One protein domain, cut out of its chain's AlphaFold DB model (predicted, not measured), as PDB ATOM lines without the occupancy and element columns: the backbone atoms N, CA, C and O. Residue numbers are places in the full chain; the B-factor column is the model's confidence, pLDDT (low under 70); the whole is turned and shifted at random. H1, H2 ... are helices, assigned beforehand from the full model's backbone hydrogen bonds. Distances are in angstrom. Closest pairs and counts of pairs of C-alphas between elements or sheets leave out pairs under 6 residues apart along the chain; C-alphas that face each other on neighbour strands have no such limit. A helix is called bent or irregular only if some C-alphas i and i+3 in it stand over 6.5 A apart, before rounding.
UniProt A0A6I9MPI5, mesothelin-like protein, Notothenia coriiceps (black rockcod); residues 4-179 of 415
ATOM      1  N   SER A   4      24.255 -97.311   6.731       66.00
ATOM      2  CA  SER A   4      25.491 -96.813   6.110       66.00
ATOM      3  C   SER A   4      25.349 -96.599   4.599       66.00
ATOM      4  O   SER A   4      25.763 -95.575   4.068       66.00
ATOM      5  N   VAL A   5      24.682 -97.529   3.910       71.69
ATOM      6  CA  VAL A   5      24.416 -97.424   2.467       71.69
ATOM      7  C   VAL A   5      23.417 -96.304   2.159       71.69
ATOM      8  O   VAL A   5      23.532 -95.651   1.128       71.69
ATOM      9  N   LEU A   6      22.447 -96.057   3.045       75.75
ATOM     10  CA  LEU A   6      21.471 -94.974   2.877       75.75
ATOM     11  C   LEU A   6      22.044 -93.584   3.185       75.75
ATOM     12  O   LEU A   6      21.541 -92.607   2.643       75.75
ATOM     13  N   GLN A   7      23.067 -93.492   4.036       75.06
ATOM     14  CA  GLN A   7      23.735 -92.234   4.386       75.06
ATOM     15  C   GLN A   7      24.791 -91.829   3.347       75.06
ATOM     16  O   GLN A   7      24.974 -90.647   3.087       75.06
ATOM     17  N   GLY A   8      25.477 -92.799   2.733       74.69
ATOM     18  CA  GLY A   8      26.655 -92.545   1.894       74.69
ATOM     19  C   GLY A   8      26.404 -92.292   0.403       74.69
ATOM     20  O   GLY A   8      27.368 -92.155  -0.348       74.69
ATOM     21  N   PHE A   9      25.156 -92.274  -0.081       82.00
ATOM     22  CA  PHE A   9      24.916 -92.079  -1.517       82.00
ATOM     23  C   PHE A   9      25.076 -90.605  -1.923       82.00
ATOM     24  O   PHE A   9      24.731 -89.695  -1.175       82.00
ATOM     25  N   THR A  10      25.535 -90.348  -3.147       83.94
ATOM     26  CA  THR A  10      25.617 -88.989  -3.706       83.94
ATOM     27  C   THR A  10      24.632 -88.818  -4.853       83.94
ATOM     28  O   THR A  10      24.291 -89.785  -5.539       83.94
ATOM     29  N   CYS A  11      24.197 -87.578  -5.105       82.56
ATOM     30  CA  CYS A  11      23.273 -87.296  -6.205       82.56
ATOM     31  C   CYS A  11      23.839 -87.729  -7.568       82.56
ATOM     32  O   CYS A  11      23.110 -88.254  -8.406       82.56
ATOM     33  N   THR A  12      25.148 -87.558  -7.777       82.56
ATOM     34  CA  THR A  12      25.845 -88.003  -8.992       82.56
ATOM     35  C   THR A  12      25.928 -89.524  -9.065       82.56
ATOM     36  O   THR A  12      25.632 -90.095 -10.111       82.56
ATOM     37  N   GLY A  13      26.257 -90.186  -7.951       80.88
ATOM     38  CA  GLY A  13      26.379 -91.641  -7.889       80.88
ATOM     39  C   GLY A  13      25.069 -92.368  -8.194       80.88
ATOM     40  O   GLY A  13      25.092 -93.420  -8.823       80.88
ATOM     41  N   VAL A  14      23.916 -91.792  -7.824       84.38
ATOM     42  CA  VAL A  14      22.612 -92.420  -8.094       84.38
ATOM     43  C   VAL A  14      22.103 -92.234  -9.528       84.38
ATOM     44  O   VAL A  14      21.159 -92.919  -9.914       84.38
ATOM     45  N   ARG A  15      22.725 -91.374 -10.355       80.88
ATOM     46  CA  ARG A  15      22.301 -91.143 -11.758       80.88
ATOM     47  C   ARG A  15      22.398 -92.388 -12.639       80.88
ATOM     48  O   ARG A  15      21.707 -92.475 -13.646       80.88
ATOM     49  N   THR A  16      23.251 -93.339 -12.271       84.25
ATOM     50  CA  THR A  16      23.448 -94.601 -13.000       84.25
ATOM     51  C   THR A  16      22.339 -95.624 -12.733       84.25
ATOM     52  O   THR A  16      22.237 -96.622 -13.448       84.25
ATOM     53  N   PHE A  17      21.481 -95.392 -11.734       86.69
ATOM     54  CA  PHE A  17      20.384 -96.288 -11.369       86.69
ATOM     55  C   PHE A  17      19.100 -95.955 -12.133       86.69
ATOM     56  O   PHE A  17      18.837 -94.816 -12.518       86.69
ATOM     57  N   LYS A  18      18.223 -96.953 -12.294       90.56
ATOM     58  CA  LYS A  18      16.892 -96.718 -12.873       90.56
ATOM     59  C   LYS A  18      16.056 -95.858 -11.921       90.56
ATOM     60  O   LYS A  18      16.046 -96.114 -10.716       90.56
ATOM     61  N   LYS A  19      15.247 -94.929 -12.453       87.88
ATOM     62  CA  LYS A  19      14.378 -94.031 -11.654       87.88
ATOM     63  C   LYS A  19      13.560 -94.784 -10.590       87.88
ATOM     64  O   LYS A  19      13.469 -94.341  -9.453       87.88
ATOM     65  N   VAL A  20      13.024 -95.962 -10.921       89.62
ATOM     66  CA  VAL A  20      12.263 -96.816  -9.983       89.62
ATOM     67  C   VAL A  20      13.100 -97.260  -8.773       89.62
ATOM     68  O   VAL A  20      12.586 -97.313  -7.658       89.62
ATOM     69  N   GLN A  21      14.383 -97.572  -8.969       90.12
ATOM     70  CA  GLN A  21      15.288 -97.965  -7.883       90.12
ATOM     71  C   GLN A  21      15.615 -96.771  -6.982       90.12
ATOM     72  O   GLN A  21      15.569 -96.911  -5.763       90.12
ATOM     73  N   ILE A  22      15.852 -95.595  -7.573       90.31
ATOM     74  CA  ILE A  22      16.091 -94.348  -6.831       90.31
ATOM     75  C   ILE A  22      14.879 -94.016  -5.950       90.31
ATOM     76  O   ILE A  22      15.030 -93.758  -4.764       90.31
ATOM     77  N   LYS A  23      13.655 -94.120  -6.477       90.50
ATOM     78  CA  LYS A  23      12.436 -93.890  -5.683       90.50
ATOM     79  C   LYS A  23      12.311 -94.848  -4.497       90.50
ATOM     80  O   LYS A  23      11.969 -94.426  -3.398       90.50
ATOM     81  N   LYS A  24      12.608 -96.140  -4.698       91.44
ATOM     82  CA  LYS A  24      12.626 -97.127  -3.602       91.44
ATOM     83  C   LYS A  24      13.678 -96.780  -2.549       91.44
ATOM     84  O   LYS A  24      13.408 -96.945  -1.364       91.44
ATOM     85  N   LEU A  25      14.844 -96.289  -2.973       91.62
ATOM     86  CA  LEU A  25      15.900 -95.813  -2.080       91.62
ATOM     87  C   LEU A  25      15.416 -94.628  -1.233       91.62
ATOM     88  O   LEU A  25      15.515 -94.692  -0.014       91.62
ATOM     89  N   ILE A  26      14.829 -93.605  -1.863       93.31
ATOM     90  CA  ILE A  26      14.297 -92.414  -1.180       93.31
ATOM     91  C   ILE A  26      13.268 -92.815  -0.118       93.31
ATOM     92  O   ILE A  26      13.384 -92.423   1.040       93.31
ATOM     93  N   LYS A  27      12.298 -93.662  -0.482       93.88
ATOM     94  CA  LYS A  27      11.291 -94.164   0.468       93.88
ATOM     95  C   LYS A  27      11.925 -94.976   1.602       93.88
ATOM     96  O   LYS A  27      11.508 -94.869   2.748       93.88
ATOM     97  N   ALA A  28      12.979 -95.745   1.323       92.06
ATOM     98  CA  ALA A  28      13.711 -96.501   2.343       92.06
ATOM     99  C   ALA A  28      14.520 -95.619   3.316       92.06
ATOM    100  O   ALA A  28      14.853 -96.086   4.413       92.06
ATOM    101  N   CYS A  29      14.828 -94.371   2.938       92.94
ATOM    102  CA  CYS A  29      15.431 -93.378   3.829       92.94
ATOM    103  C   CYS A  29      14.444 -92.849   4.876       92.94
ATOM    104  O   CYS A  29      14.879 -92.298   5.885       92.94
ATOM    105  N   ARG A  30      13.132 -93.051   4.692       91.75
ATOM    106  CA  ARG A  30      12.146 -92.710   5.714       91.75
ATOM    107  C   ARG A  30      12.274 -93.676   6.894       91.75
ATOM    108  O   ARG A  30      11.788 -94.806   6.866       91.75
ATOM    109  N   ARG A  31      12.949 -93.219   7.945       89.62
ATOM    110  CA  ARG A  31      13.135 -93.931   9.215       89.62
ATOM    111  C   ARG A  31      12.984 -92.951  10.372       89.62
ATOM    112  O   ARG A  31      13.343 -91.788  10.230       89.62
ATOM    113  N   LYS A  32      12.477 -93.433  11.508       83.12
ATOM    114  CA  LYS A  32      12.219 -92.625  12.711       83.12
ATOM    115  C   LYS A  32      13.112 -93.032  13.887       83.12
ATOM    116  O   LYS A  32      13.697 -94.123  13.894       83.12
ATOM    117  N   GLY A  33      13.187 -92.154  14.888       82.12
ATOM    118  CA  GLY A  33      13.924 -92.370  16.136       82.12
ATOM    119  C   GLY A  33      15.394 -92.724  15.901       82.12
ATOM    120  O   GLY A  33      16.026 -92.218  14.978       82.12
ATOM    121  N   LYS A  34      15.925 -93.681  16.671       80.06
ATOM    122  CA  LYS A  34      17.335 -94.126  16.597       80.06
ATOM    123  C   LYS A  34      17.768 -94.698  15.238       80.06
ATOM    124  O   LYS A  34      18.946 -94.960  15.030       80.06
ATOM    125  N   ARG A  35      16.825 -94.957  14.325       85.25
ATOM    126  CA  ARG A  35      17.098 -95.456  12.970       85.25
ATOM    127  C   ARG A  35      17.003 -94.362  11.904       85.25
ATOM    128  O   ARG A  35      17.177 -94.706  10.734       85.25
ATOM    129  N   LYS A  36      16.693 -93.107  12.277       88.75
ATOM    130  CA  LYS A  36      16.623 -91.962  11.355       88.75
ATOM    131  C   LYS A  36      17.919 -91.885  10.547       88.75
ATOM    132  O   LYS A  36      19.013 -92.044  11.083       88.75
ATOM    133  N   VAL A  37      17.775 -91.725   9.237       90.50
ATOM    134  CA  VAL A  37      18.911 -91.582   8.326       90.50
ATOM    135  C   VAL A  37      19.306 -90.114   8.324       90.50
ATOM    136  O   VAL A  37      18.504 -89.282   7.921       90.50
ATOM    137  N   THR A  38      20.523 -89.803   8.762       91.06
ATOM    138  CA  THR A  38      21.105 -88.466   8.610       91.06
ATOM    139  C   THR A  38      21.365 -88.195   7.132       91.06
ATOM    140  O   THR A  38      22.133 -88.923   6.500       91.06
ATOM    141  N   LEU A  39      20.698 -87.184   6.585       92.56
ATOM    142  CA  LEU A  39      20.792 -86.778   5.186       92.56
ATOM    143  C   LEU A  39      21.310 -85.344   5.110       92.56
ATOM    144  O   LEU A  39      20.940 -84.514   5.932       92.56
ATOM    145  N   VAL A  40      22.138 -85.049   4.111       92.94
ATOM    146  CA  VAL A  40      22.676 -83.698   3.885       92.94
ATOM    147  C   VAL A  40      21.884 -82.948   2.812       92.94
ATOM    148  O   VAL A  40      21.243 -83.556   1.953       92.94
ATOM    149  N   GLU A  41      21.970 -81.617   2.813       93.00
ATOM    150  CA  GLU A  41      21.224 -80.714   1.917       93.00
ATOM    151  C   GLU A  41      21.250 -81.127   0.431       93.00
ATOM    152  O   GLU A  41      20.214 -81.146  -0.248       93.00
ATOM    153  N   THR A  42      22.416 -81.531  -0.081       91.88
ATOM    154  CA  THR A  42      22.574 -81.951  -1.484       91.88
ATOM    155  C   THR A  42      21.832 -83.249  -1.800       91.88
ATOM    156  O   THR A  42      21.273 -83.392  -2.892       91.88
ATOM    157  N   GLN A  43      21.774 -84.192  -0.853       93.62
ATOM    158  CA  GLN A  43      20.977 -85.410  -0.988       93.62
ATOM    159  C   GLN A  43      19.492 -85.056  -0.997       93.62
ATOM    160  O   GLN A  43      18.786 -85.474  -1.908       93.62
ATOM    161  N   LEU A  44      19.033 -84.245  -0.043       95.19
ATOM    162  CA  LEU A  44      17.622 -83.881   0.121       95.19
ATOM    163  C   LEU A  44      17.061 -83.164  -1.115       95.19
ATOM    164  O   LEU A  44      16.038 -83.577  -1.668       95.19
ATOM    165  N   THR A  45      17.794 -82.174  -1.628       93.12
ATOM    166  CA  THR A  45      17.437 -81.458  -2.864       93.12
ATOM    167  C   THR A  45      17.386 -82.403  -4.068       93.12
ATOM    168  O   THR A  45      16.499 -82.321  -4.923       93.12
ATOM    169  N   CYS A  46      18.329 -83.343  -4.146       93.12
ATOM    170  CA  CYS A  46      18.367 -84.348  -5.200       93.12
ATOM    171  C   CYS A  46      17.172 -85.306  -5.132       93.12
ATOM    172  O   CYS A  46      16.538 -85.572  -6.155       93.12
ATOM    173  N   MET A  47      16.842 -85.802  -3.936       94.38
ATOM    174  CA  MET A  47      15.711 -86.702  -3.726       94.38
ATOM    175  C   MET A  47      14.401 -86.054  -4.192       94.38
ATOM    176  O   MET A  47      13.669 -86.663  -4.976       94.38
ATOM    177  N   TYR A  48      14.145 -84.801  -3.795       94.56
ATOM    178  CA  TYR A  48      12.951 -84.067  -4.222       94.56
ATOM    179  C   TYR A  48      12.878 -83.921  -5.751       94.56
ATOM    180  O   TYR A  48      11.840 -84.184  -6.360       94.56
ATOM    181  N   ASN A  49      13.998 -83.612  -6.412       93.38
ATOM    182  CA  ASN A  49      14.034 -83.502  -7.873       93.38
ATOM    183  C   ASN A  49      13.620 -84.789  -8.610       93.38
ATOM    184  O   ASN A  49      13.080 -84.702  -9.715       93.38
ATOM    185  N   TYR A  50      13.829 -85.969  -8.017       92.88
ATOM    186  CA  TYR A  50      13.410 -87.241  -8.618       92.88
ATOM    187  C   TYR A  50      11.923 -87.560  -8.440       92.88
ATOM    188  O   TYR A  50      11.374 -88.285  -9.279       92.88
ATOM    189  N   ILE A  51      11.295 -87.046  -7.380       93.50
ATOM    190  CA  ILE A  51       9.925 -87.408  -6.984       93.50
ATOM    191  C   ILE A  51       8.891 -86.308  -7.257       93.50
ATOM    192  O   ILE A  51       7.713 -86.619  -7.338       93.50
ATOM    193  N   LYS A  52       9.298 -85.047  -7.469       92.00
ATOM    194  CA  LYS A  52       8.390 -83.882  -7.581       92.00
ATOM    195  C   LYS A  52       7.272 -83.981  -8.631       92.00
ATOM    196  O   LYS A  52       6.257 -83.319  -8.486       92.00
ATOM    197  N   ASN A  53       7.454 -84.804  -9.666       90.56
ATOM    198  CA  ASN A  53       6.478 -85.003 -10.748       90.56
ATOM    199  C   ASN A  53       5.743 -86.354 -10.650       90.56
ATOM    200  O   ASN A  53       5.115 -86.783 -11.616       90.56
ATOM    201  N   ASP A  54       5.904 -87.083  -9.549       89.94
ATOM    202  CA  ASP A  54       5.259 -88.375  -9.358       89.94
ATOM    203  C   ASP A  54       3.854 -88.215  -8.763       89.94
ATOM    204  O   ASP A  54       3.578 -87.285  -8.011       89.94
ATOM    205  N   SER A  55       2.966 -89.162  -9.067       89.50
ATOM    206  CA  SER A  55       1.574 -89.142  -8.600       89.50
ATOM    207  C   SER A  55       1.427 -89.246  -7.081       89.50
ATOM    208  O   SER A  55       0.413 -88.832  -6.537       89.50
ATOM    209  N   ASP A  56       2.416 -89.825  -6.400       90.81
ATOM    210  CA  ASP A  56       2.449 -90.001  -4.948       90.81
ATOM    211  C   ASP A  56       3.315 -88.951  -4.239       90.81
ATOM    212  O   ASP A  56       3.571 -89.087  -3.048       90.81
ATOM    213  N   ALA A  57       3.754 -87.888  -4.931       90.38
ATOM    214  CA  ALA A  57       4.589 -86.833  -4.348       90.38
ATOM    215  C   ALA A  57       3.938 -86.148  -3.130       90.38
ATOM    216  O   ALA A  57       4.646 -85.713  -2.220       90.38
ATOM    217  N   THR A  58       2.603 -86.091  -3.095       91.62
ATOM    218  CA  THR A  58       1.794 -85.533  -1.997       91.62
ATOM    219  C   THR A  58       1.456 -86.548  -0.902       91.62
ATOM    220  O   THR A  58       0.866 -86.189   0.113       91.62
ATOM    221  N   THR A  59       1.855 -87.814  -1.049       94.38
ATOM    222  CA  THR A  59       1.767 -88.825   0.012       94.38
ATOM    223  C   THR A  59       2.987 -88.694   0.929       94.38
ATOM    224  O   THR A  59       3.905 -89.515   0.916       94.38
ATOM    225  N   PHE A  60       3.028 -87.606   1.703       95.00
ATOM    226  CA  PHE A  60       4.196 -87.165   2.484       95.00
ATOM    227  C   PHE A  60       4.748 -88.235   3.438       95.00
ATOM    228  O   PHE A  60       5.957 -88.340   3.649       95.00
ATOM    229  N   GLU A  61       3.873 -89.096   3.951       94.25
ATOM    230  CA  GLU A  61       4.208 -90.243   4.797       94.25
ATOM    231  C   GLU A  61       5.066 -91.325   4.115       94.25
ATOM    232  O   GLU A  61       5.511 -92.258   4.779       94.25
ATOM    233  N   LEU A  62       5.318 -91.235   2.808       94.38
ATOM    234  CA  LEU A  62       6.231 -92.136   2.098       94.38
ATOM    235  C   LEU A  62       7.677 -91.639   2.105       94.38
ATOM    236  O   LEU A  62       8.586 -92.414   1.799       94.38
ATOM    237  N   PHE A  63       7.907 -90.371   2.447       95.12
ATOM    238  CA  PHE A  63       9.194 -89.713   2.251       95.12
ATOM    239  C   PHE A  63       9.857 -89.272   3.566       95.12
ATOM    240  O   PHE A  63       9.175 -89.114   4.581       95.12
ATOM    241  N   PRO A  64      11.192 -89.106   3.598       95.12
ATOM    242  CA  PRO A  64      11.887 -88.598   4.781       95.12
ATOM    243  C   PRO A  64      11.402 -87.183   5.158       95.12
ATOM    244  O   PRO A  64      11.329 -86.342   4.262       95.12
ATOM    245  N   PRO A  65      11.141 -86.883   6.448       95.00
ATOM    246  CA  PRO A  65      10.739 -85.544   6.902       95.00
ATOM    247  C   PRO A  65      11.672 -84.432   6.415       95.00
ATOM    248  O   PRO A  65      11.219 -83.429   5.873       95.00
ATOM    249  N   ASP A  66      12.986 -84.656   6.503       95.06
ATOM    250  CA  ASP A  66      13.998 -83.668   6.112       95.06
ATOM    251  C   ASP A  66      13.912 -83.296   4.618       95.06
ATOM    252  O   ASP A  66      14.248 -82.185   4.222       95.06
ATOM    253  N   MET A  67      13.423 -84.211   3.772       95.25
ATOM    254  CA  MET A  67      13.252 -83.972   2.335       95.25
ATOM    255  C   MET A  67      12.057 -83.062   2.057       95.25
ATOM    256  O   MET A  67      12.102 -82.269   1.116       95.25
ATOM    257  N   LEU A  68      11.003 -83.159   2.874       95.75
ATOM    258  CA  LEU A  68       9.793 -82.355   2.718       95.75
ATOM    259  C   LEU A  68      10.112 -80.859   2.805       95.75
ATOM    260  O   LEU A  68       9.536 -80.075   2.066       95.75
ATOM    261  N   MET A  69      11.122 -80.470   3.591       95.94
ATOM    262  CA  MET A  69      11.574 -79.078   3.719       95.94
ATOM    263  C   MET A  69      12.042 -78.439   2.395       95.94
ATOM    264  O   MET A  69      12.128 -77.214   2.278       95.94
ATOM    265  N   TYR A  70      12.351 -79.260   1.388       94.88
ATOM    266  CA  TYR A  70      12.805 -78.826   0.066       94.88
ATOM    267  C   TYR A  70      11.685 -78.781  -0.974       94.88
ATOM    268  O   TYR A  70      11.951 -78.395  -2.113       94.88
ATOM    269  N   TYR A  71      10.454 -79.139  -0.599       94.81
ATOM    270  CA  TYR A  71       9.312 -79.070  -1.498       94.81
ATOM    271  C   TYR A  71       9.041 -77.629  -1.917       94.81
ATOM    272  O   TYR A  71       9.209 -76.682  -1.144       94.81
ATOM    273  N   ASP A  72       8.563 -77.473  -3.146       92.31
ATOM    274  CA  ASP A  72       7.830 -76.278  -3.523       92.31
ATOM    275  C   ASP A  72       6.453 -76.318  -2.851       92.31
ATOM    276  O   ASP A  72       5.560 -77.065  -3.258       92.31
ATOM    277  N   TYR A  73       6.302 -75.539  -1.779       93.94
ATOM    278  CA  TYR A  73       5.069 -75.499  -1.000       93.94
ATOM    279  C   TYR A  73       3.873 -74.986  -1.812       93.94
ATOM    280  O   TYR A  73       2.745 -75.369  -1.519       93.94
ATOM    281  N   SER A  74       4.094 -74.200  -2.875       91.75
ATOM    282  CA  SER A  74       3.002 -73.735  -3.745       91.75
ATOM    283  C   SER A  74       2.269 -74.880  -4.457       91.75
ATOM    284  O   SER A  74       1.139 -74.709  -4.908       91.75
ATOM    285  N   LEU A  75       2.894 -76.061  -4.526       91.12
ATOM    286  CA  LEU A  75       2.330 -77.275  -5.113       91.12
ATOM    287  C   LEU A  75       1.659 -78.190  -4.079       91.12
ATOM    288  O   LEU A  75       1.103 -79.224  -4.453       91.12
ATOM    289  N   VAL A  76       1.719 -77.855  -2.786       94.44
ATOM    290  CA  VAL A  76       1.034 -78.611  -1.733       94.44
ATOM    291  C   VAL A  76      -0.452 -78.241  -1.761       94.44
ATOM    292  O   VAL A  76      -0.783 -77.072  -1.570       94.44
ATOM    293  N   PRO A  77      -1.370 -79.206  -1.970       94.44
ATOM    294  CA  PRO A  77      -2.798 -78.914  -1.942       94.44
ATOM    295  C   PRO A  77      -3.217 -78.343  -0.587       94.44
ATOM    296  O   PRO A  77      -2.829 -78.880   0.451       94.44
ATOM    297  N   GLU A  78      -4.058 -77.310  -0.595       94.06
ATOM    298  CA  GLU A  78      -4.510 -76.619   0.621       94.06
ATOM    299  C   GLU A  78      -5.103 -77.593   1.653       94.06
ATOM    300  O   GLU A  78      -4.682 -77.612   2.807       94.06
ATOM    301  N   ALA A  79      -5.968 -78.511   1.212       95.56
ATOM    302  CA  ALA A  79      -6.567 -79.544   2.064       95.56
ATOM    303  C   ALA A  79      -5.545 -80.501   2.714       95.56
ATOM    304  O   ALA A  79      -5.849 -81.158   3.708       95.56
ATOM    305  N   MET A  80      -4.333 -80.591   2.162       96.38
ATOM    306  CA  MET A  80      -3.256 -81.467   2.632       96.38
ATOM    307  C   MET A  80      -2.174 -80.707   3.408       96.38
ATOM    308  O   MET A  80      -1.229 -81.331   3.894       96.38
ATOM    309  N   CYS A  81      -2.288 -79.383   3.553       97.31
ATOM    310  CA  CYS A  81      -1.236 -78.561   4.143       97.31
ATOM    311  C   CYS A  81      -0.909 -78.981   5.584       97.31
ATOM    312  O   CYS A  81       0.256 -79.033   5.976       97.31
ATOM    313  N   ARG A  82      -1.931 -79.348   6.367       97.56
ATOM    314  CA  ARG A  82      -1.745 -79.787   7.750       97.56
ATOM    315  C   ARG A  82      -1.000 -81.115   7.813       97.56
ATOM    316  O   ARG A  82      -0.075 -81.246   8.601       97.56
ATOM    317  N   SER A  83      -1.357 -82.066   6.946       97.00
ATOM    318  CA  SER A  83      -0.639 -83.341   6.822       97.00
ATOM    319  C   SER A  83       0.821 -83.117   6.421       97.00
ATOM    320  O   SER A  83       1.709 -83.760   6.966       97.00
ATOM    321  N   TYR A  84       1.095 -82.165   5.528       97.62
ATOM    322  CA  TYR A  84       2.462 -81.798   5.166       97.62
ATOM    323  C   TYR A  84       3.281 -81.318   6.376       97.62
ATOM    324  O   TYR A  84       4.376 -81.833   6.607       97.62
ATOM    325  N   PHE A  85       2.752 -80.378   7.168       97.81
ATOM    326  CA  PHE A  85       3.467 -79.872   8.344       97.81
ATOM    327  C   PHE A  85       3.570 -80.897   9.473       97.81
ATOM    328  O   PHE A  85       4.629 -81.019  10.077       97.81
ATOM    329  N   ASP A  86       2.540 -81.718   9.668       96.50
ATOM    330  CA  ASP A  86       2.584 -82.845  10.600       96.50
ATOM    331  C   ASP A  86       3.724 -83.815  10.251       96.50
ATOM    332  O   ASP A  86       4.465 -84.257  11.124       96.50
ATOM    333  N   GLN A  87       3.959 -84.085   8.965       95.44
ATOM    334  CA  GLN A  87       5.098 -84.906   8.548       95.44
ATOM    335  C   GLN A  87       6.451 -84.191   8.676       95.44
ATOM    336  O   GLN A  87       7.467 -84.860   8.875       95.44
ATOM    337  N   LEU A  88       6.478 -82.860   8.577       93.94
ATOM    338  CA  LEU A  88       7.665 -82.036   8.821       93.94
ATOM    339  C   LEU A  88       8.041 -81.919  10.299       93.94
ATOM    340  O   LEU A  88       9.183 -81.569  10.588       93.94
ATOM    341  N   SER A  89       7.125 -82.219  11.217       93.88
ATOM    342  CA  SER A  89       7.353 -82.128  12.664       93.88
ATOM    343  C   SER A  89       8.587 -82.918  13.137       93.88
ATOM    344  O   SER A  89       9.233 -82.524  14.101       93.88
ATOM    345  N   ASP A  90       8.970 -83.979  12.419       91.56
ATOM    346  CA  ASP A  90      10.129 -84.839  12.707       91.56
ATOM    347  C   ASP A  90      11.425 -84.407  11.972       91.56
ATOM    348  O   ASP A  90      12.452 -85.105  12.025       91.56
ATOM    349  N   ALA A  91      11.391 -83.302  11.220       93.94
ATOM    350  CA  ALA A  91      12.503 -82.855  10.388       93.94
ATOM    351  C   ALA A  91      13.650 -82.236  11.206       93.94
ATOM    352  O   ALA A  91      13.455 -81.729  12.310       93.94
ATOM    353  N   ASP A  92      14.868 -82.296  10.667       92.31
ATOM    354  CA  ASP A  92      16.045 -81.618  11.215       92.31
ATOM    355  C   ASP A  92      16.277 -80.274  10.510       92.31
ATOM    356  O   ASP A  92      16.874 -80.202   9.436       92.31
ATOM    357  N   PHE A  93      15.826 -79.189  11.141       92.50
ATOM    358  CA  PHE A  93      15.945 -77.830  10.607       92.50
ATOM    359  C   PHE A  93      17.385 -77.279  10.620       92.50
ATOM    360  O   PHE A  93      17.635 -76.204  10.060       92.50
ATOM    361  N   SER A  94      18.350 -77.991  11.218       90.69
ATOM    362  CA  SER A  94      19.765 -77.601  11.203       90.69
ATOM    363  C   SER A  94      20.468 -77.923   9.879       90.69
ATOM    364  O   SER A  94      21.498 -77.326   9.589       90.69
ATOM    365  N   VAL A  95      19.875 -78.776   9.031       92.62
ATOM    366  CA  VAL A  95      20.499 -79.272   7.788       92.62
ATOM    367  C   VAL A  95      20.753 -78.200   6.721       92.62
ATOM    368  O   VAL A  95      21.568 -78.420   5.825       92.62
ATOM    369  N   PHE A  96      20.042 -77.070   6.774       92.88
ATOM    370  CA  PHE A  96      20.191 -76.003   5.784       92.88
ATOM    371  C   PHE A  96      21.566 -75.339   5.864       92.88
ATOM    372  O   PHE A  96      22.003 -74.925   6.941       92.88
ATOM    373  N   SER A  97      22.187 -75.159   4.701       93.25
ATOM    374  CA  SER A  97      23.357 -74.306   4.521       93.25
ATOM    375  C   SER A  97      23.033 -72.837   4.797       93.25
ATOM    376  O   SER A  97      21.871 -72.435   4.929       93.25
ATOM    377  N   SER A  98      24.074 -72.001   4.854       91.56
ATOM    378  CA  SER A  98      23.920 -70.543   4.905       91.56
ATOM    379  C   SER A  98      23.027 -70.029   3.775       91.56
ATOM    380  O   SER A  98      22.142 -69.209   4.021       91.56
ATOM    381  N   ASP A  99      23.201 -70.575   2.571       92.00
ATOM    382  CA  ASP A  99      22.537 -70.118   1.349       92.00
ATOM    383  C   ASP A  99      21.044 -70.459   1.348       92.00
ATOM    384  O   ASP A  99      20.231 -69.693   0.831       92.00
ATOM    385  N   LEU A 100      20.662 -71.586   1.960       93.25
ATOM    386  CA  LEU A 100      19.266 -72.023   2.070       93.25
ATOM    387  C   LEU A 100      18.632 -71.745   3.437       93.25
ATOM    388  O   LEU A 100      17.477 -72.111   3.661       93.25
ATOM    389  N   SER A 101      19.330 -71.050   4.336       91.62
ATOM    390  CA  SER A 101      18.840 -70.732   5.683       91.62
ATOM    391  C   SER A 101      17.495 -69.984   5.685       91.62
ATOM    392  O   SER A 101      16.664 -70.219   6.567       91.62
ATOM    393  N   TYR A 102      17.223 -69.178   4.649       93.00
ATOM    394  CA  TYR A 102      15.954 -68.461   4.447       93.00
ATOM    395  C   TYR A 102      14.727 -69.389   4.368       93.00
ATOM    396  O   TYR A 102      13.601 -68.960   4.645       93.00
ATOM    397  N   LYS A 103      14.916 -70.672   4.018       94.44
ATOM    398  CA  LYS A 103      13.828 -71.657   3.963       94.44
ATOM    399  C   LYS A 103      13.173 -71.881   5.322       94.44
ATOM    400  O   LYS A 103      11.983 -72.172   5.343       94.44
ATOM    401  N   ARG A 104      13.893 -71.707   6.439       94.25
ATOM    402  CA  ARG A 104      13.322 -71.824   7.796       94.25
ATOM    403  C   ARG A 104      12.173 -70.835   7.988       94.25
ATOM    404  O   ARG A 104      11.055 -71.239   8.300       94.25
ATOM    405  N   SER A 105      12.430 -69.559   7.702       92.62
ATOM    406  CA  SER A 105      11.431 -68.494   7.806       92.62
ATOM    407  C   SER A 105      10.293 -68.689   6.803       92.62
ATOM    408  O   SER A 105       9.129 -68.554   7.170       92.62
ATOM    409  N   ALA A 106      10.598 -69.076   5.558       95.69
ATOM    410  CA  ALA A 106       9.573 -69.337   4.546       95.69
ATOM    411  C   ALA A 106       8.640 -70.502   4.936       95.69
ATOM    412  O   ALA A 106       7.422 -70.389   4.814       95.69
ATOM    413  N   LEU A 107       9.195 -71.607   5.449       96.88
ATOM    414  CA  LEU A 107       8.419 -72.751   5.936       96.88
ATOM    415  C   LEU A 107       7.520 -72.356   7.105       96.88
ATOM    416  O   LEU A 107       6.357 -72.752   7.122       96.88
ATOM    417  N   PHE A 108       8.024 -71.549   8.039       96.31
ATOM    418  CA  PHE A 108       7.212 -71.092   9.158       96.31
ATOM    419  C   PHE A 108       6.087 -70.144   8.717       96.31
ATOM    420  O   PHE A 108       4.953 -70.300   9.163       96.31
ATOM    421  N   VAL A 109       6.341 -69.222   7.780       96.50
ATOM    422  CA  VAL A 109       5.288 -68.371   7.184       96.50
ATOM    423  C   VAL A 109       4.187 -69.221   6.540       96.50
ATOM    424  O   VAL A 109       3.001 -68.981   6.771       96.50
ATOM    425  N   ASN A 110       4.568 -70.261   5.799       97.31
ATOM    426  CA  ASN A 110       3.622 -71.201   5.198       97.31
ATOM    427  C   ASN A 110       2.837 -71.991   6.261       97.31
ATOM    428  O   ASN A 110       1.623 -72.161   6.135       97.31
ATOM    429  N   ALA A 111       3.502 -72.427   7.336       97.50
ATOM    430  CA  ALA A 111       2.857 -73.116   8.452       97.50
ATOM    431  C   ALA A 111       1.828 -72.220   9.142       97.50
ATOM    432  O   ALA A 111       0.715 -72.662   9.417       97.50
ATOM    433  N   ARG A 112       2.151 -70.936   9.339       97.44
ATOM    434  CA  ARG A 112       1.210 -69.960   9.894       97.44
ATOM    435  C   ARG A 112      -0.039 -69.812   9.038       97.44
ATOM    436  O   ARG A 112      -1.139 -69.840   9.582       97.44
ATOM    437  N   SER A 113       0.127 -69.698   7.719       96.94
ATOM    438  CA  SER A 113      -1.003 -69.619   6.789       96.94
ATOM    439  C   SER A 113      -1.865 -70.882   6.842       96.94
ATOM    440  O   SER A 113      -3.084 -70.783   6.923       96.94
ATOM    441  N   CYS A 114      -1.243 -72.063   6.837       97.88
ATOM    442  CA  CYS A 114      -1.946 -73.346   6.876       97.88
ATOM    443  C   CYS A 114      -2.715 -73.577   8.184       97.88
ATOM    444  O   CYS A 114      -3.827 -74.097   8.175       97.88
ATOM    445  N   LEU A 115      -2.114 -73.213   9.319       97.31
ATOM    446  CA  LEU A 115      -2.653 -73.486  10.652       97.31
ATOM    447  C   LEU A 115      -3.501 -72.333  11.209       97.31
ATOM    448  O   LEU A 115      -3.977 -72.423  12.338       97.31
ATOM    449  N   GLY A 116      -3.683 -71.249  10.446       96.56
ATOM    450  CA  GLY A 116      -4.452 -70.079  10.875       96.56
ATOM    451  C   GLY A 116      -3.801 -69.282  12.014       96.56
ATOM    452  O   GLY A 116      -4.503 -68.644  12.796       96.56
ATOM    453  N   ILE A 117      -2.468 -69.308  12.130       96.94
ATOM    454  CA  ILE A 117      -1.726 -68.637  13.210       96.94
ATOM    455  C   ILE A 117      -1.556 -67.147  12.880       96.94
ATOM    456  O   ILE A 117      -0.645 -66.731  12.154       96.94
ATOM    457  N   THR A 118      -2.431 -66.320  13.443       94.19
ATOM    458  CA  THR A 118      -2.466 -64.868  13.190       94.19
ATOM    459  C   THR A 118      -1.634 -64.051  14.178       94.19
ATOM    460  O   THR A 118      -1.159 -62.976  13.821       94.19
ATOM    461  N   ASN A 119      -1.395 -64.572  15.381       94.06
ATOM    462  CA  ASN A 119      -0.631 -63.922  16.448       94.06
ATOM    463  C   ASN A 119       0.610 -64.755  16.834       94.06
ATOM    464  O   ASN A 119       0.980 -65.690  16.125       94.06
ATOM    465  N   THR A 120       1.274 -64.390  17.931       94.50
ATOM    466  CA  THR A 120       2.463 -65.085  18.452       94.50
ATOM    467  C   THR A 120       2.147 -66.186  19.467       94.50
ATOM    468  O   THR A 120       3.066 -66.765  20.028       94.50
ATOM    469  N   SER A 121       0.878 -66.488  19.730       94.94
ATOM    470  CA  SER A 121       0.479 -67.528  20.678       94.94
ATOM    471  C   SER A 121       0.133 -68.806  19.923       94.94
ATOM    472  O   SER A 121      -0.804 -68.830  19.124       94.94
ATOM    473  N   LEU A 122       0.907 -69.867  20.150       97.31
ATOM    474  CA  LEU A 122       0.635 -71.181  19.576       97.31
ATOM    475  C   LEU A 122      -0.179 -72.003  20.568       97.31
ATOM    476  O   LEU A 122       0.197 -72.134  21.733       97.31
ATOM    477  N   THR A 123      -1.281 -72.579  20.096       97.44
ATOM    478  CA  THR A 123      -2.030 -73.577  20.869       97.44
ATOM    479  C   THR A 123      -1.244 -74.887  20.954       97.44
ATOM    480  O   THR A 123      -0.346 -75.125  20.144       97.44
ATOM    481  N   GLU A 124      -1.616 -75.772  21.878       97.31
ATOM    482  CA  GLU A 124      -1.068 -77.137  21.955       97.31
ATOM    483  C   GLU A 124      -1.142 -77.861  20.595       97.31
ATOM    484  O   GLU A 124      -0.180 -78.486  20.149       97.31
ATOM    485  N   ASP A 125      -2.255 -77.694  19.872       97.75
ATOM    486  CA  ASP A 125      -2.445 -78.257  18.535       97.75
ATOM    487  C   ASP A 125      -1.437 -77.701  17.517       97.75
ATOM    488  O   ASP A 125      -0.848 -78.453  16.736       97.75
ATOM    489  N   ASN A 126      -1.186 -76.387  17.547       98.06
ATOM    490  CA  ASN A 126      -0.181 -75.772  16.686       98.06
ATOM    491  C   ASN A 126       1.221 -76.299  17.004       98.06
ATOM    492  O   ASN A 126       1.952 -76.669  16.087       98.06
ATOM    493  N   VAL A 127       1.587 -76.364  18.286       97.81
ATOM    494  CA  VAL A 127       2.884 -76.882  18.743       97.81
ATOM    495  C   VAL A 127       3.078 -78.337  18.308       97.81
ATOM    496  O   VAL A 127       4.155 -78.705  17.834       97.81
ATOM    497  N   SER A 128       2.032 -79.159  18.420       97.38
ATOM    498  CA  SER A 128       2.059 -80.563  18.012       97.38
ATOM    499  C   SER A 128       2.369 -80.723  16.519       97.38
ATOM    500  O   SER A 128       3.279 -81.472  16.163       97.38
ATOM    501  N   VAL A 129       1.687 -79.960  15.655       97.81
ATOM    502  CA  VAL A 129       1.907 -80.015  14.199       97.81
ATOM    503  C   VAL A 129       3.257 -79.429  13.789       97.81
ATOM    504  O   VAL A 129       3.889 -79.935  12.867       97.81
ATOM    505  N   LEU A 130       3.715 -78.363  14.451       97.69
ATOM    506  CA  LEU A 130       5.002 -77.735  14.141       97.69
ATOM    507  C   LEU A 130       6.191 -78.624  14.540       97.69
ATOM    508  O   LEU A 130       7.185 -78.672  13.814       97.69
ATOM    509  N   GLY A 131       6.104 -79.330  15.672       96.25
ATOM    510  CA  GLY A 131       7.157 -80.221  16.168       96.25
ATOM    511  C   GLY A 131       8.533 -79.556  16.217       96.25
ATOM    512  O   GLY A 131       8.703 -78.503  16.820       96.25
ATOM    513  N   ASN A 132       9.527 -80.141  15.549       94.88
ATOM    514  CA  ASN A 132      10.895 -79.620  15.493       94.88
ATOM    515  C   ASN A 132      11.022 -78.269  14.770       94.88
ATOM    516  O   ASN A 132      12.057 -77.613  14.889       94.88
ATOM    517  N   MET A 133       9.983 -77.800  14.067       95.94
ATOM    518  CA  MET A 133       9.957 -76.417  13.582       95.94
ATOM    519  C   MET A 133       9.994 -75.417  14.749       95.94
ATOM    520  O   MET A 133      10.454 -74.292  14.568       95.94
ATOM    521  N   CYS A 134       9.613 -75.829  15.967       96.62
ATOM    522  CA  CYS A 134       9.769 -75.021  17.175       96.62
ATOM    523  C   CYS A 134      11.214 -74.537  17.402       96.62
ATOM    524  O   CYS A 134      11.408 -73.458  17.954       96.62
ATOM    525  N   CYS A 135      12.222 -75.263  16.905       95.31
ATOM    526  CA  CYS A 135      13.635 -74.892  17.032       95.31
ATOM    527  C   CYS A 135      14.035 -73.639  16.252       95.31
ATOM    528  O   CYS A 135      15.080 -73.054  16.529       95.31
ATOM    529  N   VAL A 136      13.234 -73.223  15.269       93.81
ATOM    530  CA  VAL A 136      13.512 -72.041  14.438       93.81
ATOM    531  C   VAL A 136      12.562 -70.882  14.728       93.81
ATOM    532  O   VAL A 136      12.557 -69.900  13.991       93.81
ATOM    533  N   LEU A 137      11.744 -71.000  15.777       95.81
ATOM    534  CA  LEU A 137      10.831 -69.942  16.190       95.81
ATOM    535  C   LEU A 137      11.569 -68.830  16.924       95.81
ATOM    536  O   LEU A 137      12.457 -69.089  17.739       95.81
ATOM    537  N   ASP A 138      11.123 -67.600  16.691       94.75
ATOM    538  CA  ASP A 138      11.530 -66.452  17.492       94.75
ATOM    539  C   ASP A 138      11.028 -66.583  18.937       94.75
ATOM    540  O   ASP A 138       9.962 -67.153  19.200       94.75
ATOM    541  N   GLY A 139      11.764 -65.981  19.877       96.00
ATOM    542  CA  GLY A 139      11.438 -66.030  21.307       96.00
ATOM    543  C   GLY A 139      10.008 -65.573  21.627       96.00
ATOM    544  O   GLY A 139       9.353 -66.165  22.478       96.00
ATOM    545  N   SER A 140       9.462 -64.609  20.876       96.06
ATOM    546  CA  SER A 140       8.087 -64.132  21.073       96.06
ATOM    547  C   SER A 140       7.027 -65.213  20.861       96.06
ATOM    548  O   SER A 140       5.974 -65.151  21.495       96.06
ATOM    549  N   TYR A 141       7.267 -66.181  19.967       96.69
ATOM    550  CA  TYR A 141       6.360 -67.316  19.816       96.69
ATOM    551  C   TYR A 141       6.494 -68.256  21.002       96.69
ATOM    552  O   TYR A 141       5.488 -68.670  21.557       96.69
ATOM    553  N   ILE A 142       7.720 -68.543  21.440       97.25
ATOM    554  CA  ILE A 142       7.964 -69.462  22.554       97.25
ATOM    555  C   ILE A 142       7.312 -68.964  23.843       97.25
ATOM    556  O   ILE A 142       6.582 -69.713  24.484       97.25
ATOM    557  N   GLU A 143       7.509 -67.693  24.180       95.31
ATOM    558  CA  GLU A 143       7.024 -67.097  25.429       95.31
ATOM    559  C   GLU A 143       5.493 -67.133  25.565       95.31
ATOM    560  O   GLU A 143       4.964 -67.318  26.659       95.31
ATOM    561  N   ASN A 144       4.774 -66.962  24.451       93.38
ATOM    562  CA  ASN A 144       3.313 -66.835  24.432       93.38
ATOM    563  C   ASN A 144       2.584 -68.141  24.083       93.38
ATOM    564  O   ASN A 144       1.355 -68.137  23.948       93.38
ATOM    565  N   SER A 145       3.321 -69.228  23.864       96.00
ATOM    566  CA  SER A 145       2.762 -70.506  23.424       96.00
ATOM    567  C   SER A 145       2.344 -71.399  24.580       96.00
ATOM    568  O   SER A 145       2.720 -71.202  25.736       96.00
ATOM    569  N   ASP A 146       1.562 -72.413  24.235       96.94
ATOM    570  CA  ASP A 146       1.242 -73.509  25.129       96.94
ATOM    571  C   ASP A 146       2.520 -74.168  25.708       96.94
ATOM    572  O   ASP A 146       3.489 -74.383  24.966       96.94
ATOM    573  N   PRO A 147       2.548 -74.519  27.013       96.44
ATOM    574  CA  PRO A 147       3.719 -75.102  27.669       96.44
ATOM    575  C   PRO A 147       4.283 -76.379  27.037       96.44
ATOM    576  O   PRO A 147       5.465 -76.666  27.242       96.44
ATOM    577  N   SER A 148       3.491 -77.122  26.255       96.38
ATOM    578  CA  SER A 148       3.959 -78.291  25.490       96.38
ATOM    579  C   SER A 148       5.123 -77.969  24.541       96.38
ATOM    580  O   SER A 148       5.876 -78.864  24.149       96.38
ATOM    581  N   ILE A 149       5.348 -76.690  24.212       97.38
ATOM    582  CA  ILE A 149       6.484 -76.260  23.391       97.38
ATOM    583  C   ILE A 149       7.839 -76.583  24.028       97.38
ATOM    584  O   ILE A 149       8.801 -76.849  23.310       97.38
ATOM    585  N   LEU A 150       7.921 -76.627  25.361       97.19
ATOM    586  CA  LEU A 150       9.154 -76.948  26.084       97.19
ATOM    587  C   LEU A 150       9.679 -78.344  25.720       97.19
ATOM    588  O   LEU A 150      10.881 -78.526  25.538       97.19
ATOM    589  N   GLU A 151       8.778 -79.307  25.519       94.94
ATOM    590  CA  GLU A 151       9.134 -80.663  25.085       94.94
ATOM    591  C   GLU A 151       9.686 -80.676  23.659       94.94
ATOM    592  O   GLU A 151      10.593 -81.445  23.341       94.94
ATOM    593  N   LYS A 152       9.169 -79.804  22.782       95.38
ATOM    594  CA  LYS A 152       9.694 -79.665  21.418       95.38
ATOM    595  C   LYS A 152      11.076 -79.021  21.425       95.38
ATOM    596  O   LYS A 152      11.943 -79.459  20.674       95.38
ATOM    597  N   LEU A 153      11.301 -78.048  22.308       96.50
ATOM    598  CA  LEU A 153      12.583 -77.355  22.438       96.50
ATOM    599  C   LEU A 153      13.706 -78.247  22.990       96.50
ATOM    600  O   LEU A 153      14.862 -78.041  22.631       96.50
ATOM    601  N   ASN A 154      13.385 -79.289  23.766       93.38
ATOM    602  CA  ASN A 154      14.364 -80.310  24.165       93.38
ATOM    603  C   ASN A 154      14.952 -81.095  22.979       93.38
ATOM    604  O   ASN A 154      16.069 -81.601  23.074       93.38
ATOM    605  N   ASN A 155      14.243 -81.168  21.845       90.25
ATOM    606  CA  ASN A 155      14.750 -81.819  20.632       90.25
ATOM    607  C   ASN A 155      15.657 -80.906  19.795       90.25
ATOM    608  O   ASN A 155      16.220 -81.354  18.792       90.25
ATOM    609  N   CYS A 156      15.795 -79.631  20.168       93.50
ATOM    610  CA  CYS A 156      16.602 -78.687  19.417       93.50
ATOM    611  C   CYS A 156      18.098 -78.911  19.673       93.50
ATOM    612  O   CYS A 156      18.507 -79.043  20.827       93.50
ATOM    613  N   PRO A 157      18.942 -78.903  18.621       90.12
ATOM    614  CA  PRO A 157      20.392 -79.023  18.791       90.12
ATOM    615  C   PRO A 157      20.992 -77.898  19.643       90.12
ATOM    616  O   PRO A 157      21.978 -78.101  20.354       90.12
ATOM    617  N   ASP A 158      20.403 -76.705  19.547       92.88
ATOM    618  CA  ASP A 158      20.797 -75.524  20.300       92.88
ATOM    619  C   ASP A 158      19.621 -74.558  20.461       92.88
ATOM    620  O   ASP A 158      18.656 -74.632  19.696       92.88
ATOM    621  N   LEU A 159      19.737 -73.633  21.415       95.81
ATOM    622  CA  LEU A 159      18.830 -72.501  21.585       95.81
ATOM    623  C   LEU A 159      19.612 -71.191  21.484       95.81
ATOM    624  O   LEU A 159      20.698 -71.050  22.044       95.81
ATOM    625  N   THR A 160      19.037 -70.214  20.789       95.56
ATOM    626  CA  THR A 160      19.548 -68.835  20.811       95.56
ATOM    627  C   THR A 160      19.270 -68.176  22.162       95.56
ATOM    628  O   THR A 160      18.336 -68.566  22.863       95.56
ATOM    629  N   ASP A 161      20.008 -67.115  22.497       95.62
ATOM    630  CA  ASP A 161      19.796 -66.361  23.741       95.62
ATOM    631  C   ASP A 161      18.349 -65.850  23.877       95.62
ATOM    632  O   ASP A 161      17.766 -65.888  24.959       95.62
ATOM    633  N   ALA A 162      17.726 -65.433  22.767       97.12
ATOM    634  CA  ALA A 162      16.334 -64.986  22.752       97.12
ATOM    635  C   ALA A 162      15.340 -66.132  23.014       97.12
ATOM    636  O   ALA A 162      14.356 -65.946  23.727       97.12
ATOM    637  N   GLN A 163      15.595 -67.322  22.461       97.75
ATOM    638  CA  GLN A 163      14.776 -68.507  22.730       97.75
ATOM    639  C   GLN A 163      14.952 -68.979  24.177       97.75
ATOM    640  O   GLN A 163      13.964 -69.287  24.836       97.75
ATOM    641  N   ALA A 164      16.184 -68.987  24.691       97.88
ATOM    642  CA  ALA A 164      16.482 -69.337  26.076       97.88
ATOM    643  C   ALA A 164      15.792 -68.387  27.069       97.88
ATOM    644  O   ALA A 164      15.178 -68.846  28.031       97.88
ATOM    645  N   ALA A 165      15.817 -67.077  26.802       98.00
ATOM    646  CA  ALA A 165      15.100 -66.088  27.602       98.00
ATOM    647  C   ALA A 165      13.581 -66.331  27.584       98.00
ATOM    648  O   ALA A 165      12.948 -66.331  28.635       98.00
ATOM    649  N   ALA A 166      13.003 -66.613  26.413       98.12
ATOM    650  CA  ALA A 166      11.582 -66.932  26.289       98.12
ATOM    651  C   ALA A 166      11.194 -68.223  27.032       98.12
ATOM    652  O   ALA A 166      10.145 -68.271  27.676       98.12
ATOM    653  N   VAL A 167      12.049 -69.254  26.987       98.00
ATOM    654  CA  VAL A 167      11.890 -70.482  27.782       98.00
ATOM    655  C   VAL A 167      11.889 -70.157  29.274       98.00
ATOM    656  O   VAL A 167      11.015 -70.630  30.000       98.00
ATOM    657  N   GLU A 168      12.841 -69.345  29.740       97.88
ATOM    658  CA  GLU A 168      12.922 -68.959  31.149       97.88
ATOM    659  C   GLU A 168      11.665 -68.191  31.594       97.88
ATOM    660  O   GLU A 168      11.075 -68.541  32.620       97.88
ATOM    661  N   THR A 169      11.197 -67.224  30.796       97.06
ATOM    662  CA  THR A 169       9.955 -66.477  31.058       97.06
ATOM    663  C   THR A 169       8.742 -67.405  31.126       97.06
ATOM    664  O   THR A 169       7.943 -67.313  32.063       97.06
ATOM    665  N   LEU A 170       8.611 -68.337  30.174       96.25
ATOM    666  CA  LEU A 170       7.506 -69.297  30.140       96.25
ATOM    667  C   LEU A 170       7.499 -70.189  31.392       96.25
ATOM    668  O   LEU A 170       6.449 -70.376  32.009       96.25
ATOM    669  N   LEU A 171       8.669 -70.691  31.808       96.81
ATOM    670  CA  LEU A 171       8.827 -71.467  33.041       96.81
ATOM    671  C   LEU A 171       8.415 -70.648  34.269       96.81
ATOM    672  O   LEU A 171       7.588 -71.099  35.065       96.81
ATOM    673  N   GLN A 172       8.942 -69.431  34.408       95.06
ATOM    674  CA  GLN A 172       8.685 -68.552  35.554       95.06
ATOM    675  C   GLN A 172       7.231 -68.067  35.637       95.06
ATOM    676  O   GLN A 172       6.752 -67.767  36.731       95.06
ATOM    677  N   GLY A 173       6.500 -68.053  34.519       92.38
ATOM    678  CA  GLY A 173       5.084 -67.686  34.471       92.38
ATOM    679  C   GLY A 173       4.148 -68.617  35.253       92.38
ATOM    680  O   GLY A 173       2.978 -68.282  35.439       92.38
ATOM    681  N   GLY A 174       4.621 -69.786  35.708       91.44
ATOM    682  CA  GLY A 174       3.885 -70.700  36.594       91.44
ATOM    683  C   GLY A 174       2.716 -71.449  35.945       91.44
ATOM    684  O   GLY A 174       2.015 -72.191  36.629       91.44
ATOM    685  N   LYS A 175       2.505 -71.268  34.636       89.06
ATOM    686  CA  LYS A 175       1.448 -71.921  33.842       89.06
ATOM    687  C   LYS A 175       1.883 -73.249  33.223       89.06
ATOM    688  O   LYS A 175       1.079 -73.917  32.587       89.06
ATOM    689  N   THR A 176       3.156 -73.608  33.367       94.50
ATOM    690  CA  THR A 176       3.694 -74.868  32.849       94.50
ATOM    691  C   THR A 176       3.305 -76.039  33.747       94.50
ATOM    692  O   THR A 176       2.897 -75.855  34.896       94.50
ATOM    693  N   GLN A 177       3.511 -77.262  33.256       93.75
ATOM    694  CA  GLN A 177       3.330 -78.483  34.049       93.75
ATOM    695  C   GLN A 177       4.197 -78.541  35.321       93.75
ATOM    696  O   GLN A 177       3.903 -79.305  36.237       93.75
ATOM    697  N   TYR A 178       5.242 -77.711  35.408       95.38
ATOM    698  CA  TYR A 178       6.126 -77.625  36.571       95.38
ATOM    699  C   TYR A 178       5.582 -76.721  37.690       95.38
ATOM    700  O   TYR A 178       6.163 -76.678  38.778       95.38
ATOM    701  N   GLY A 179       4.477 -76.008  37.446       94.88
ATOM    702  CA  GLY A 179       3.842 -75.115  38.412       94.88
ATOM    703  C   GLY A 179       4.683 -73.886  38.769       94.88
ATOM    704  O   GLY A 179       5.629 -73.516  38.071       94.88
TER     705      GLY A 179
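This is residues 4 to 179 of the 415 residues of the protein "mesothelin-like protein" of Notothenia coriiceps (black rockcod) (UniProt A0A6I9MPI5). The domain is an elongated row of small helical groups, from H1, H2 and H3 at one end to H9 and H11 at the other. In its middle H7 and H8 lie side by side as a hairpin, with H6 set steeply to both; short H5 joins H6 to H4, which packs on H3, and short H10 packs on H8. The printed part has 176 residues with eleven named helices, H1 to H11 in chain order, and no named strand; its class is all helix. It is compact, with a radius of gyration of the C-alphas of 17.3 A, and spans 58 by 34 by 28 A.

H1 is residues 4 to 7, with C-alpha 4 at (25.491, -96.813, 6.110). H2 is residues 13 to 16, H3 is 19 to 28 and 14.2 A long, H4 is 41 to 51 and 15.9 A, and H5 is 65 to 68. H6 is residues 78 to 88 and 15.6 A long, H7 is 102 to 115 and 20.2 A, beginning at C-alpha 102 (15.954, -68.461, 4.447), and H8 is 124 to 136 and 17.2 A. H9 is residues 139 to 144, H10 is 149 to 153, and H11 is 161 to 172 and 16.4 A long, with C-alpha 172 at (8.685, -68.552, 35.554). H2 is only just irregular, with C-alphas 13 and 16 6.6 A apart; H6 is irregular at C-alphas 79 and 82, 7.5 A apart, and H8 at 129 and 132, 9.1 A apart.

H6 and H8 are the hubs, touching three helices each. They touch at a steep tilt of 58 degrees, H8 with residues 128 to 133 alone; the closest C-alphas, of Asp 86 and Val 129, are 4.6 A apart. The hairpin H7 and H8 has a shallow tilt of 6 degrees, opposite ways, with C-alphas 104 and 136 closest at 6.6 A. H6 touches H5 at C-alphas 88 and 65, 5.0 A apart, and H5 touches H4 at 67 and 44, 4.9 A. H4 touches H3 at a steep tilt of 56 degrees. H1 and H2 are each close to H3 but not clearly touching. H8 touches H10 at C-alphas 131 and 152, 5.9 A. H9 touches H11 at a shallow tilt of 16 degrees, the same way. In H3, H4, H7, H10 and H11 every O i to N i+4 pair is within hydrogen-bond range; in H6 5 of 7 are, in H9 1 of 2, and in H8 4 of 9, beside 8 of 10 O i to N i+3 pairs.

The C-alphas farthest apart, of Thr 16 and Gly 174, are 58.4 A apart. The printed part has no cut. The long links are H3 to H4, H4 to H5 and H6 to H7. Mean pLDDT of the printed part is 92.9; residue 4 is under 70.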